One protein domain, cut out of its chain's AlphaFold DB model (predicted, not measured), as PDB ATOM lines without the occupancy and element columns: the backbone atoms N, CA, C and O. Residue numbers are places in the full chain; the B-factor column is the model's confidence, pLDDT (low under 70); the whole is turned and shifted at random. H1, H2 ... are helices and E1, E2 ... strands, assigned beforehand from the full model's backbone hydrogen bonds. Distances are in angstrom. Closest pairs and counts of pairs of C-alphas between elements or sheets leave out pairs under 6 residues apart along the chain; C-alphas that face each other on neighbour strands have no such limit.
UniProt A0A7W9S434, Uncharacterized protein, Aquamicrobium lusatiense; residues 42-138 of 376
ATOM      1  N   PHE A  42     256.735 217.040 221.378       96.31
ATOM      2  CA  PHE A  42     257.477 215.797 221.170       96.31
ATOM      3  C   PHE A  42     258.895 216.089 220.674       96.31
ATOM      4  O   PHE A  42     259.074 216.778 219.669       96.31
ATOM      5  N   GLY A  43     259.893 215.565 221.391       93.69
ATOM      6  CA  GLY A  43     261.297 215.567 220.994       93.69
ATOM      7  C   GLY A  43     261.631 214.363 220.110       93.69
ATOM      8  O   GLY A  43     260.741 213.692 219.585       93.69
ATOM      9  N   GLU A  44     262.922 214.078 219.925       93.94
ATOM     10  CA  GLU A  44     263.378 213.006 219.029       93.94
ATOM     11  C   GLU A  44     262.822 211.628 219.428       93.94
ATOM     12  O   GLU A  44     262.282 210.901 218.589       93.94
ATOM     13  N   THR A  45     262.933 211.270 220.710       92.88
ATOM     14  CA  THR A  45     262.498 209.970 221.236       92.88
ATOM     15  C   THR A  45     260.991 209.792 221.100       92.88
ATOM     16  O   THR A  45     260.530 208.731 220.674       92.88
ATOM     17  N   GLU A  46     260.214 210.832 221.403       94.50
ATOM     18  CA  GLU A  46     258.763 210.799 221.267       94.50
ATOM     19  C   GLU A  46     258.348 210.723 219.796       94.50
ATOM     20  O   GLU A  46     257.467 209.937 219.459       94.50
ATOM     21  N   CYS A  47     259.020 211.455 218.898       94.56
ATOM     22  CA  CYS A  47     258.772 211.376 217.455       94.56
ATOM     23  C   CYS A  47     259.031 209.968 216.901       94.56
ATOM     24  O   CYS A  47     258.216 209.458 216.131       94.56
ATOM     25  N   ARG A  48     260.126 209.315 217.318       94.62
ATOM     26  CA  ARG A  48     260.453 207.931 216.923       94.62
ATOM     27  C   ARG A  48     259.339 206.950 217.293       94.62
ATOM     28  O   ARG A  48     259.036 206.053 216.511       94.62
ATOM     29  N   GLN A  49     258.730 207.117 218.469       93.19
ATOM     30  CA  GLN A  49     257.615 206.273 218.911       93.19
ATOM     31  C   GLN A  49     256.296 206.659 218.229       93.19
ATOM     32  O   GLN A  49     255.565 205.786 217.771       93.19
ATOM     33  N   TRP A  50     256.007 207.955 218.108       94.56
ATOM     34  CA  TRP A  50     254.776 208.472 217.505       94.56
ATOM     35  C   TRP A  50     254.628 208.096 216.025       94.56
ATOM     36  O   TRP A  50     253.534 207.767 215.570       94.56
ATOM     37  N   PHE A  51     255.736 208.096 215.281       95.81
ATOM     38  CA  PHE A  51     255.784 207.703 213.870       95.81
ATOM     39  C   PHE A  51     256.266 206.257 213.661       95.81
ATOM     40  O   PHE A  51     256.662 205.893 212.551       95.81
ATOM     41  N   ALA A  52     256.261 205.421 214.703       93.38
ATOM     42  CA  ALA A  52     256.709 204.038 214.597       93.38
ATOM     43  C   ALA A  52     255.889 203.256 213.551       93.38
ATOM     44  O   ALA A  52     254.660 203.319 213.506       93.38
ATOM     45  N   GLY A  53     256.590 202.513 212.690       92.38
ATOM     46  CA  GLY A  53     255.982 201.753 211.593       92.38
ATOM     47  C   GLY A  53     255.527 202.596 210.396       92.38
ATOM     48  O   GLY A  53     254.993 202.038 209.440       92.38
ATOM     49  N   CYS A  54     255.750 203.914 210.403       97.31
ATOM     50  CA  CYS A  54     255.602 204.743 209.212       97.31
ATOM     51  C   CYS A  54     256.838 204.614 208.313       97.31
ATOM     52  O   CYS A  54     257.964 204.588 208.798       97.31
ATOM     53  N   THR A  55     256.641 204.557 206.998       98.44
ATOM     54  CA  THR A  55     257.726 204.535 206.002       98.44
ATOM     55  C   THR A  55     257.363 205.424 204.818       98.44
ATOM     56  O   THR A  55     256.270 205.303 204.265       98.44
ATOM     57  N   LEU A  56     258.263 206.324 204.427       98.50
ATOM     58  CA  LEU A  56     258.085 207.211 203.280       98.50
ATOM     59  C   LEU A  56     258.475 206.491 201.986       98.50
ATOM     60  O   LEU A  56     259.630 206.115 201.814       98.50
ATOM     61  N   VAL A  57     257.542 206.382 201.044       98.12
ATOM     62  CA  VAL A  57     257.815 206.019 199.650       98.12
ATOM     63  C   VAL A  57     258.148 207.307 198.903       98.12
ATOM     64  O   VAL A  57     257.258 208.081 198.541       98.12
ATOM     65  N   GLY A  58     259.446 207.565 198.732       96.38
ATOM     66  CA  GLY A  58     259.971 208.842 198.247       96.38
ATOM     67  C   GLY A  58     259.396 209.259 196.890       96.38
ATOM     68  O   GLY A  58     258.794 210.331 196.808       96.38
ATOM     69  N   PRO A  59     259.500 208.416 195.843       94.88
ATOM     70  CA  PRO A  59     259.014 208.756 194.503       94.88
ATOM     71  C   PRO A  59     257.507 209.024 194.423       94.88
ATOM     72  O   PRO A  59     257.062 209.793 193.576       94.88
ATOM     73  N   GLU A  60     256.713 208.410 195.303       93.81
ATOM     74  CA  GLU A  60     255.258 208.595 195.335       93.81
ATOM     75  C   GLU A  60     254.821 209.767 196.223       93.81
ATOM     76  O   GLU A  60     253.647 210.141 196.202       93.81
ATOM     77  N   ASN A  61     255.743 210.345 197.004       96.44
ATOM     78  CA  ASN A  61     255.467 211.354 198.026       96.44
ATOM     79  C   ASN A  61     254.338 210.919 198.982       96.44
ATOM     80  O   ASN A  61     253.388 211.662 199.251       96.44
ATOM     81  N   ARG A  62     254.417 209.670 199.460       97.62
ATOM     82  CA  ARG A  62     253.404 209.041 200.319       97.62
ATOM     83  C   ARG A  62     254.046 208.284 201.473       97.62
ATOM     84  O   ARG A  62     255.053 207.615 201.284       97.62
ATOM     85  N   ILE A  63     253.432 208.340 202.651       98.31
ATOM     86  CA  ILE A  63     253.822 207.515 203.801       98.31
ATOM     87  C   ILE A  63     252.876 206.321 203.909       98.31
ATOM     88  O   ILE A  63     251.656 206.489 203.922       98.31
ATOM     89  N   ILE A  64     253.438 205.119 204.021       97.38
ATOM     90  CA  ILE A  64     252.717 203.923 204.459       97.38
ATOM     91  C   ILE A  64     252.761 203.904 205.983       97.38
ATOM     92  O   ILE A  64     253.843 203.872 206.563       97.38
ATOM     93  N   GLY A  65     251.600 203.982 206.626       94.06
ATOM     94  CA  GLY A  65     251.489 203.885 208.079       94.06
ATOM     95  C   GLY A  65     251.548 202.436 208.586       94.06
ATOM     96  O   GLY A  65     251.442 201.497 207.794       94.06
ATOM     97  N   PRO A  66     251.584 202.232 209.914       88.69
ATOM     98  CA  PRO A  66     251.735 200.907 210.533       88.69
ATOM     99  C   PRO A  66     250.589 199.931 210.222       88.69
ATOM    100  O   PRO A  66     250.749 198.722 210.336       88.69
ATOM    101  N   ARG A  67     249.424 200.444 209.807       86.94
ATOM    102  CA  ARG A  67     248.255 199.644 209.393       86.94
ATOM    103  C   ARG A  67     248.163 199.439 207.875       86.94
ATOM    104  O   ARG A  67     247.088 199.123 207.379       86.94
ATOM    105  N   GLY A  68     249.231 199.717 207.125       88.12
ATOM    106  CA  GLY A  68     249.258 199.634 205.657       88.12
ATOM    107  C   GLY A  68     248.469 200.733 204.933       88.12
ATOM    108  O   GLY A  68     248.373 200.718 203.709       88.12
ATOM    109  N   VAL A  69     247.907 201.703 205.662       92.44
ATOM    110  CA  VAL A  69     247.190 202.844 205.075       92.44
ATOM    111  C   VAL A  69     248.193 203.817 204.470       92.44
ATOM    112  O   VAL A  69     249.180 204.183 205.106       92.44
ATOM    113  N   THR A  70     247.917 204.255 203.248       95.19
ATOM    114  CA  THR A  70     248.743 205.222 202.531       95.19
ATOM    115  C   THR A  70     248.244 206.647 202.753       95.19
ATOM    116  O   THR A  70     247.073 206.944 202.523       95.19
ATOM    117  N   TYR A  71     249.150 207.548 203.128       97.62
ATOM    118  CA  TYR A  71     248.859 208.953 203.391       97.62
ATOM    119  C   TYR A  71     249.669 209.857 202.461       97.62
ATOM    120  O   TYR A  71     250.889 209.725 202.365       97.62
ATOM    121  N   GLY A  72     248.996 210.805 201.806       97.94
ATOM    122  CA  GLY A  72     249.660 211.996 201.271       97.94
ATOM    123  C   GLY A  72     249.934 213.027 202.380       97.94
ATOM    124  O   GLY A  72     249.446 212.845 203.500       97.94
ATOM    125  N   PRO A  73     250.645 214.129 202.083       98.06
ATOM    126  CA  PRO A  73     251.076 215.105 203.087       98.06
ATOM    127  C   PRO A  73     249.965 215.626 204.009       98.06
ATOM    128  O   PRO A  73     250.085 215.553 205.233       98.06
ATOM    129  N   ASP A  74     248.849 216.086 203.444       97.75
ATOM    130  CA  ASP A  74     247.748 216.658 204.231       97.75
ATOM    131  C   ASP A  74     246.985 215.606 205.041       97.75
ATOM    132  O   ASP A  74     246.629 215.834 206.202       97.75
ATOM    133  N   ALA A  75     246.786 214.419 204.463       97.50
ATOM    134  CA  ALA A  75     246.151 213.300 205.154       97.50
ATOM    135  C   ALA A  75     247.011 212.814 206.330       97.50
ATOM    136  O   ALA A  75     246.480 212.495 207.392       97.50
ATOM    137  N   PHE A  76     248.336 212.806 206.170       98.06
ATOM    138  CA  PHE A  76     249.262 212.444 207.238       98.06
ATOM    139  C   PHE A  76     249.276 213.492 208.353       98.06
ATOM    140  O   PHE A  76     249.187 213.135 209.523       98.06
ATOM    141  N   ASN A  77     249.304 214.783 208.003       98.06
ATOM    142  CA  ASN A  77     249.164 215.874 208.973       98.06
ATOM    143  C   ASN A  77     247.862 215.764 209.777       98.06
ATOM    144  O   ASN A  77     247.860 216.034 210.973       98.06
ATOM    145  N   SER A  78     246.774 215.343 209.132       96.94
ATOM    146  CA  SER A  78     245.479 215.151 209.791       96.94
ATOM    147  C   SER A  78     245.468 213.925 210.709       96.94
ATOM    148  O   SER A  78     244.886 213.974 211.786       96.94
ATOM    149  N   ALA A  79     246.111 212.827 210.298       95.44
ATOM    150  CA  ALA A  79     246.101 211.564 211.035       95.44
ATOM    151  C   ALA A  79     247.118 211.502 212.188       95.44
ATOM    152  O   ALA A  79     246.841 210.869 213.201       95.44
ATOM    153  N   PHE A  80     248.277 212.147 212.036       95.44
ATOM    154  CA  PHE A  80     249.395 212.089 212.986       95.44
ATOM    155  C   PHE A  80     249.762 213.463 213.574       95.44
ATOM    156  O   PHE A  80     250.801 213.598 214.216       95.44
ATOM    157  N   GLY A  81     248.954 214.500 213.335       94.06
ATOM    158  CA  GLY A  81     249.131 215.832 213.922       94.06
ATOM    159  C   GLY A  81     248.698 215.923 215.388       94.06
ATOM    160  O   GLY A  81     248.575 214.923 216.090       94.06
ATOM    161  N   GLY A  82     248.455 217.149 215.858       93.12
ATOM    162  CA  GLY A  82     247.972 217.410 217.224       93.12
ATOM    163  C   GLY A  82     249.069 217.576 218.281       93.12
ATOM    164  O   GLY A  82     248.764 217.616 219.471       93.12
ATOM    165  N   LYS A  83     250.332 217.689 217.855       95.25
ATOM    166  CA  LYS A  83     251.512 217.922 218.702       95.25
ATOM    167  C   LYS A  83     252.401 219.000 218.090       95.25
ATOM    168  O   LYS A  83     252.314 219.273 216.892       95.25
ATOM    169  N   LEU A  84     253.261 219.596 218.911       97.06
ATOM    170  CA  LEU A  84     254.414 220.366 218.446       97.06
ATOM    171  C   LEU A  84     255.625 219.438 218.402       97.06
ATOM    172  O   LEU A  84     256.015 218.883 219.419       97.06
ATOM    173  N   PHE A  85     256.221 219.261 217.234       97.81
ATOM    174  CA  PHE A  85     257.367 218.382 217.044       97.81
ATOM    175  C   PHE A  85     258.639 219.216 216.989       97.81
ATOM    176  O   PHE A  85     258.717 220.138 216.176       97.81
ATOM    177  N   VAL A  86     259.626 218.904 217.825       97.62
ATOM    178  CA  VAL A  86     260.967 219.491 217.729       97.62
ATOM    179  C   VAL A  86     261.677 218.863 216.532       97.62
ATOM    180  O   VAL A  86     261.767 217.640 216.434       97.62
ATOM    181  N   ILE A  87     262.155 219.691 215.604       96.88
ATOM    182  CA  ILE A  87     262.723 219.232 214.325       96.88
ATOM    183  C   ILE A  87     264.190 219.603 214.134       96.88
ATOM    184  O   ILE A  87     264.792 219.163 213.158       96.88
ATOM    185  N   ASP A  88     264.778 220.387 215.034       96.50
ATOM    186  CA  ASP A  88     266.205 220.699 215.001       96.50
ATOM    187  C   ASP A  88     266.831 220.734 216.408       96.50
ATOM    188  O   ASP A  88     266.111 220.793 217.410       96.50
ATOM    189  N   PRO A  89     268.174 220.707 216.508       95.06
ATOM    190  CA  PRO A  89     268.872 220.778 217.795       95.06
ATOM    191  C   PRO A  89     268.707 222.111 218.540       95.06
ATOM    192  O   PRO A  89     269.007 222.181 219.728       95.06
ATOM    193  N   ASN A  90     268.243 223.166 217.862       95.31
ATOM    194  CA  ASN A  90     268.054 224.498 218.440       95.31
ATOM    195  C   ASN A  90     266.664 224.667 219.075       95.31
ATOM    196  O   ASN A  90     266.356 225.733 219.607       95.31
ATOM    197  N   GLY A  91     265.814 223.638 219.013       92.50
ATOM    198  CA  GLY A  91     264.468 223.669 219.573       92.50
ATOM    199  C   GLY A  91     263.409 224.249 218.634       92.50
ATOM    200  O   GLY A  91     262.302 224.544 219.087       92.50
ATOM    201  N   LYS A  92     263.695 224.412 217.333       96.44
ATOM    202  CA  LYS A  92     262.664 224.777 216.352       96.44
ATOM    203  C   LYS A  92     261.582 223.704 216.343       96.44
ATOM    204  O   LYS A  92     261.875 222.510 216.254       96.44
ATOM    205  N   THR A  93     260.327 224.142 216.381       97.38
ATOM    206  CA  THR A  93     259.167 223.250 216.344       97.38
ATOM    207  C   THR A  93     258.318 223.445 215.094       97.38
ATOM    208  O   THR A  93     258.319 224.509 214.475       97.38
ATOM    209  N   THR A  94     257.572 222.404 214.730       97.56
ATOM    210  CA  THR A  94     256.503 222.448 213.724       97.56
ATOM    211  C   THR A  94     255.255 221.759 214.265       97.56
ATOM    212  O   THR A  94     255.343 220.833 215.067       97.56
ATOM    213  N   ASN A  95     254.075 222.180 213.815       96.62
ATOM    214  CA  ASN A  95     252.819 221.460 214.052       96.62
ATOM    215  C   ASN A  95     252.443 220.531 212.881       96.62
ATOM    216  O   ASN A  95     251.387 219.896 212.898       96.62
ATOM    217  N   ARG A  96     253.287 220.461 211.842       98.06
ATOM    218  CA  ARG A  96     253.085 219.617 210.663       98.06
ATOM    219  C   ARG A  96     253.772 218.272 210.872       98.06
ATOM    220  O   ARG A  96     254.986 218.155 210.727       98.06
ATOM    221  N   ALA A  97     252.980 217.244 211.164       98.00
ATOM    222  CA  ALA A  97     253.476 215.881 211.349       98.00
ATOM    223  C   ALA A  97     254.282 215.371 210.144       98.00
ATOM    224  O   ALA A  97     255.278 214.680 210.320       98.00
ATOM    225  N   TRP A  98     253.892 215.740 208.920       98.38
ATOM    226  CA  TRP A  98     254.625 215.371 207.710       98.38
ATOM    227  C   TRP A  98     256.041 215.949 207.696       98.38
ATOM    228  O   TRP A  98     256.997 215.233 207.409       98.38
ATOM    229  N   GLU A  99     256.193 217.236 208.024       97.94
ATOM    230  CA  GLU A  99     257.503 217.890 208.099       97.94
ATOM    231  C   GLU A  99     258.365 217.231 209.176       97.94
ATOM    232  O   GLU A  99     259.509 216.870 208.904       97.94
ATOM    233  N   ALA A 100     257.785 216.982 210.353       98.00
ATOM    234  CA  ALA A 100     258.461 216.293 211.444       98.00
ATOM    235  C   ALA A 100     258.934 214.884 211.050       98.00
ATOM    236  O   ALA A 100     260.074 214.521 211.315       98.00
ATOM    237  N   ALA A 101     258.091 214.106 210.367       97.81
ATOM    238  CA  ALA A 101     258.416 212.742 209.964       97.81
ATOM    239  C   ALA A 101     259.441 212.672 208.818       97.81
ATOM    240  O   ALA A 101     260.189 211.700 208.739       97.81
ATOM    241  N   THR A 102     259.481 213.660 207.915       97.75
ATOM    242  CA  THR A 102     260.226 213.553 206.642       97.75
ATOM    243  C   THR A 102     261.447 214.465 206.523       97.75
ATOM    244  O   THR A 102     262.390 214.096 205.815       97.75
ATOM    245  N   ASN A 103     261.455 215.612 207.214       96.94
ATOM    246  CA  ASN A 103     262.455 216.680 207.064       96.94
ATOM    247  C   ASN A 103     263.120 217.106 208.384       96.94
ATOM    248  O   ASN A 103     263.912 218.047 208.383       96.94
ATOM    249  N   SER A 104     262.813 216.448 209.504       97.00
ATOM    250  CA  SER A 104     263.478 216.724 210.782       97.00
ATOM    251  C   SER A 104     264.985 216.446 210.707       97.00
ATOM    252  O   SER A 104     265.425 215.445 210.142       97.00
ATOM    253  N   MET A 105     265.777 217.342 211.299       96.81
ATOM    254  CA  MET A 105     267.228 217.208 211.450       96.81
ATOM    255  C   MET A 105     267.614 216.272 212.602       96.81
ATOM    256  O   MET A 105     268.777 215.889 212.700       96.81
ATOM    257  N   LEU A 106     266.666 215.926 213.480       95.88
ATOM    258  CA  LEU A 106     266.900 215.025 214.610       95.88
ATOM    259  C   LEU A 106     266.717 213.560 214.198       95.88
ATOM    260  O   LEU A 106     267.585 212.724 214.427       95.88
ATOM    261  N   TRP A 107     265.586 213.245 213.565       95.81
ATOM    262  CA  TRP A 107     265.257 211.894 213.117       95.81
ATOM    263  C   TRP A 107     264.132 211.924 212.081       95.81
ATOM    264  O   TRP A 107     263.226 212.743 212.182       95.81
ATOM    265  N   THR A 108     264.144 210.996 211.119       97.62
ATOM    266  CA  THR A 108     263.066 210.845 210.125       97.62
ATOM    267  C   THR A 108     262.640 209.391 209.994       97.62
ATOM    268  O   THR A 108     263.410 208.477 210.298       97.62
ATOM    269  N   VAL A 109     261.415 209.178 209.507       97.81
ATOM    270  CA  VAL A 109     260.937 207.838 209.153       97.81
ATOM    271  C   VAL A 109     261.829 207.224 208.065       97.81
ATOM    272  O   VAL A 109     262.383 207.965 207.244       97.81
ATOM    273  N   PRO A 110     261.949 205.884 208.001       97.94
ATOM    274  CA  PRO A 110     262.629 205.220 206.898       97.94
ATOM    275  C   PRO A 110     262.105 205.698 205.541       97.94
ATOM    276  O   PRO A 110     260.903 205.916 205.369       97.94
ATOM    277  N   LYS A 111     263.014 205.856 204.578       98.06
ATOM    278  CA  LYS A 111     262.711 206.304 203.216       98.06
ATOM    279  C   LYS A 111     263.045 205.175 202.252       98.06
ATOM    280  O   LYS A 111     264.146 204.637 202.320       98.06
ATOM    281  N   VAL A 112     262.093 204.819 201.396       98.31
ATOM    282  CA  VAL A 112     262.212 203.724 200.429       98.31
ATOM    283  C   VAL A 112     261.839 204.169 199.020       98.31
ATOM    284  O   VAL A 112     261.159 205.181 198.827       98.31
ATOM    285  N   ASP A 113     262.265 203.385 198.034       97.56
ATOM    286  CA  ASP A 113     262.067 203.659 196.608       97.56
ATOM    287  C   ASP A 113     260.702 203.184 196.091       97.56
ATOM    288  O   ASP A 113     260.221 203.672 195.071       97.56
ATOM    289  N   GLY A 114     260.054 202.242 196.781       95.62
ATOM    290  CA  GLY A 114     258.764 201.712 196.352       95.62
ATOM    291  C   GLY A 114     258.076 200.810 197.368       95.62
ATOM    292  O   GLY A 114     258.467 200.704 198.533       95.62
ATOM    293  N   THR A 115     257.043 200.123 196.891       95.81
ATOM    294  CA  THR A 115     256.266 199.158 197.670       95.81
ATOM    295  C   THR A 115     256.350 197.762 197.063       95.81
ATOM    296  O   THR A 115     256.574 197.595 195.862       95.81
ATOM    297  N   ARG A 116     256.186 196.742 197.906       95.75
ATOM    298  CA  ARG A 116     256.012 195.342 197.502       95.75
ATOM    299  C   ARG A 116     254.849 194.743 198.280       95.75
ATOM    300  O   ARG A 116     254.610 195.134 199.418       95.75
ATOM    301  N   PHE A 117     254.142 193.790 197.686       96.12
ATOM    302  CA  PHE A 117     253.054 193.072 198.347       96.12
ATOM    303  C   PHE A 117     253.467 191.614 198.539       96.12
ATOM    304  O   PHE A 117     253.269 190.770 197.663       96.12
ATOM    305  N   LEU A 118     254.092 191.328 199.684       95.12
ATOM    306  CA  LEU A 118     254.741 190.053 199.988       95.12
ATOM    307  C   LEU A 118     254.127 189.430 201.250       95.12
ATOM    308  O   LEU A 118     254.650 189.622 202.348       95.12
ATOM    309  N   PRO A 119     253.044 188.642 201.123       93.94
ATOM    310  CA  PRO A 119     252.376 188.047 202.280       93.94
ATOM    311  C   PRO A 119     253.222 187.066 203.095       93.94
ATOM    312  O   PRO A 119     252.959 186.847 204.272       93.94
ATOM    313  N   GLY A 120     254.272 186.507 202.487       90.75
ATOM    314  CA  GLY A 120     255.264 185.677 203.172       90.75
ATOM    315  C   GLY A 120     256.314 186.465 203.965       90.75
ATOM    316  O   GLY A 120     257.320 185.881 204.352       90.75
ATOM    317  N   ARG A 121     256.144 187.777 204.157       92.31
ATOM    318  CA  ARG A 121     257.058 188.641 204.916       92.31
ATOM    319  C   ARG A 121     256.282 189.516 205.910       92.31
ATOM    320  O   ARG A 121     255.130 189.850 205.627       92.31
ATOM    321  N   PRO A 122     256.883 189.909 207.047       91.69
ATOM    322  CA  PRO A 122     256.299 190.874 207.974       91.69
ATOM    323  C   PRO A 122     255.834 192.176 207.309       91.69
ATOM    324  O   PRO A 122     256.459 192.691 206.377       91.69
ATOM    325  N   THR A 123     254.734 192.728 207.822       92.75
ATOM    326  CA  THR A 123     254.243 194.064 207.466       92.75
ATOM    327  C   THR A 123     255.314 195.111 207.746       92.75
ATOM    328  O   THR A 123     255.919 195.107 208.816       92.75
ATOM    329  N   GLY A 124     255.545 196.020 206.799       93.50
ATOM    330  CA  GLY A 124     256.524 197.092 206.964       93.50
ATOM    331  C   GLY A 124     257.985 196.651 206.843       93.50
ATOM    332  O   GLY A 124     258.863 197.505 206.929       93.50
ATOM    333  N   GLU A 125     258.273 195.360 206.613       95.75
ATOM    334  CA  GLU A 125     259.640 194.916 206.324       95.75
ATOM    335  C   GLU A 125     260.176 195.673 205.102       95.75
ATOM    336  O   GLU A 125     259.521 195.727 204.057       95.75
ATOM    337  N   ILE A 126     261.376 196.236 205.237       97.25
ATOM    338  CA  ILE A 126     262.092 196.861 204.131       97.25
ATOM    339  C   ILE A 126     263.011 195.818 203.506       97.25
ATOM    340  O   ILE A 126     263.903 195.275 204.154       97.25
ATOM    341  N   SER A 127     262.785 195.555 202.226       96.50
ATOM    342  CA  SER A 127     263.591 194.652 201.410       96.50
ATOM    343  C   SER A 127     264.407 195.435 200.390       96.50
ATOM    344  O   SER A 127     264.001 196.517 199.969       96.50
ATOM    345  N   THR A 128     265.541 194.880 199.973       96.88
ATOM    346  CA  THR A 128     266.424 195.489 198.973       96.88
ATOM    347  C   THR A 128     266.535 194.577 197.759       96.88
ATOM    348  O   THR A 128     266.644 193.358 197.907       96.88
ATOM    349  N   ASP A 129     266.482 195.148 196.559       93.69
ATOM    350  CA  ASP A 129     266.670 194.403 195.315       93.69
ATOM    351  C   ASP A 129     268.139 194.357 194.854       93.69
ATOM    352  O   ASP A 129     269.039 194.909 195.484       93.69
ATOM    353  N   ALA A 130     268.391 193.688 193.724       93.56
ATOM    354  CA  ALA A 130     269.736 193.531 193.169       93.56
ATOM    355  C   ALA A 130     270.379 194.847 192.681       93.56
ATOM    356  O   ALA A 130     271.585 194.876 192.452       93.56
ATOM    357  N   LEU A 131     269.594 195.915 192.513       94.69
ATOM    358  CA  LEU A 131     270.074 197.248 192.141       94.69
ATOM    359  C   LEU A 131     270.290 198.148 193.369       94.69
ATOM    360  O   LEU A 131     270.639 199.314 193.211       94.69
ATOM    361  N   GLY A 132     270.082 197.628 194.585       95.44
ATOM    362  CA  GLY A 132     270.193 198.392 195.826       95.44
ATOM    363  C   GLY A 132     268.958 199.236 196.155       95.44
ATOM    364  O   GLY A 132     268.991 199.984 197.128       95.44
ATOM    365  N   ARG A 133     267.867 199.115 195.386       96.25
ATOM    366  CA  ARG A 133     266.614 199.836 195.647       96.25
ATOM    367  C   ARG A 133     265.867 199.177 196.793       96.25
ATOM    368  O   ARG A 133     265.846 197.950 196.907       96.25
ATOM    369  N   THR A 134     265.230 199.987 197.619       97.94
ATOM    370  CA  THR A 134     264.541 199.570 198.838       97.94
ATOM    371  C   THR A 134     263.028 199.624 198.681       97.94
ATOM    372  O   THR A 134     262.478 200.512 198.033       97.94
ATOM    373  N   TYR A 135     262.337 198.667 199.296       97.50
ATOM    374  CA  TYR A 135     260.893 198.520 199.183       97.50
ATOM    375  C   TYR A 135     260.270 198.137 200.511       97.50
ATOM    376  O   TYR A 135     260.706 197.167 201.129       97.50
ATOM    377  N   VAL A 136     259.204 198.833 200.898       97.38
ATOM    378  CA  VAL A 136     258.404 198.473 202.074       97.38
ATOM    379  C   VAL A 136     257.333 197.444 201.710       97.38
ATOM    380  O   VAL A 136     256.626 197.596 200.708       97.38
ATOM    381  N   ASN A 137     257.200 196.395 202.520       97.25
ATOM    382  CA  ASN A 137     256.120 195.428 202.379       97.25
ATOM    383  C   ASN A 137     254.787 196.014 202.868       97.25
ATOM    384  O   ASN A 137     254.657 196.398 204.032       97.25
ATOM    385  N   THR A 138     253.783 196.040 201.996       95.88
ATOM    386  CA  THR A 138     252.461 196.628 202.267       95.88
ATOM    387  C   THR A 138     251.413 195.610 202.702       95.88
ATOM    388  O   THR A 138     250.290 195.995 203.027       95.88
TER     389      THR A 138
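What this domain is: This is residues 42 to 138 of the 376 residues of an uncharacterized protein of Aquamicrobium lusatiense (UniProt A0A7W9S434). Three small parts follow one another along an elongated body: a loose cluster of three short helices, H1, H2 and H3, with the folded-back stretch of residues 84 to 94 at one end; the hairpin of E1 and E2 in the middle; and a small three-stranded sheet at the other end. The printed part has 97 residues, in the order H1 E1 E2 H2 E3 H3 E4 E5 E6, and under half of them are in named elements. The end sheet has the order E4, E6, E5 and is mixed; E1 and E2 are antiparallel; the class is mixed, helices and strands. The whole is compact, with a radius of gyration of the C-alphas of 13.6 A and spans of 40 by 24 by 21 A.

Where its parts are: Find C-alpha 44 at (263.378, 213.006, 219.029); from there H1 runs through residues 44 to 50, 9.8 A long. Next come E1, residues 55 to 57, and E2, residues 62 to 64. H2 takes residues 73 to 80 over 10.5 A, and E3 residues 84 to 86. H3, residues 97 to 103, begins at C-alpha 97 (253.476, 215.881, 211.349) and is 10.0 A long. Then look for E4 at residues 114 to 116, E5 at 126 to 128 and E6 at 134 to 137, which ends at C-alpha 137 (256.120, 195.428, 202.379), 10.0 A from its first C-alpha.

How they stand to each other: Begin with H1, which is close to H3 but not clearly touching it: the closest C-alphas, of Cys 47 and Ala 101, are 7.6 A apart. H2 and H3 touch, closest at the C-alphas of Asn 77 and Ala 97, 4.9 A, at a steep tilt of 59 degrees, opposite ways. In H1, H2 and H3 every O i to N i+4 pair is within hydrogen-bond range. E3 pairs with no named strand, but its residues 85 to 86 pair antiparallel with residues 93 to 94. In the hairpin of E1 and E2, look at N 57 and O 62, 2.8 A apart. The closest C-alphas of E1 and E4 are those of Val 57 and Gly 114, 5.5 A apart. E4 and E6 are parallel, with N 116 and O 136 at 3.0 A. E5 and E6 form an antiparallel hairpin, with N 135 and O 127 at 2.8 A.

The domain as a whole: The two C-alphas farthest apart are those of Asn 90 and Gly 120, 43.6 A. The printed part has no cut and no long link. Its mean pLDDT is 95.8, and no printed residue is under 70.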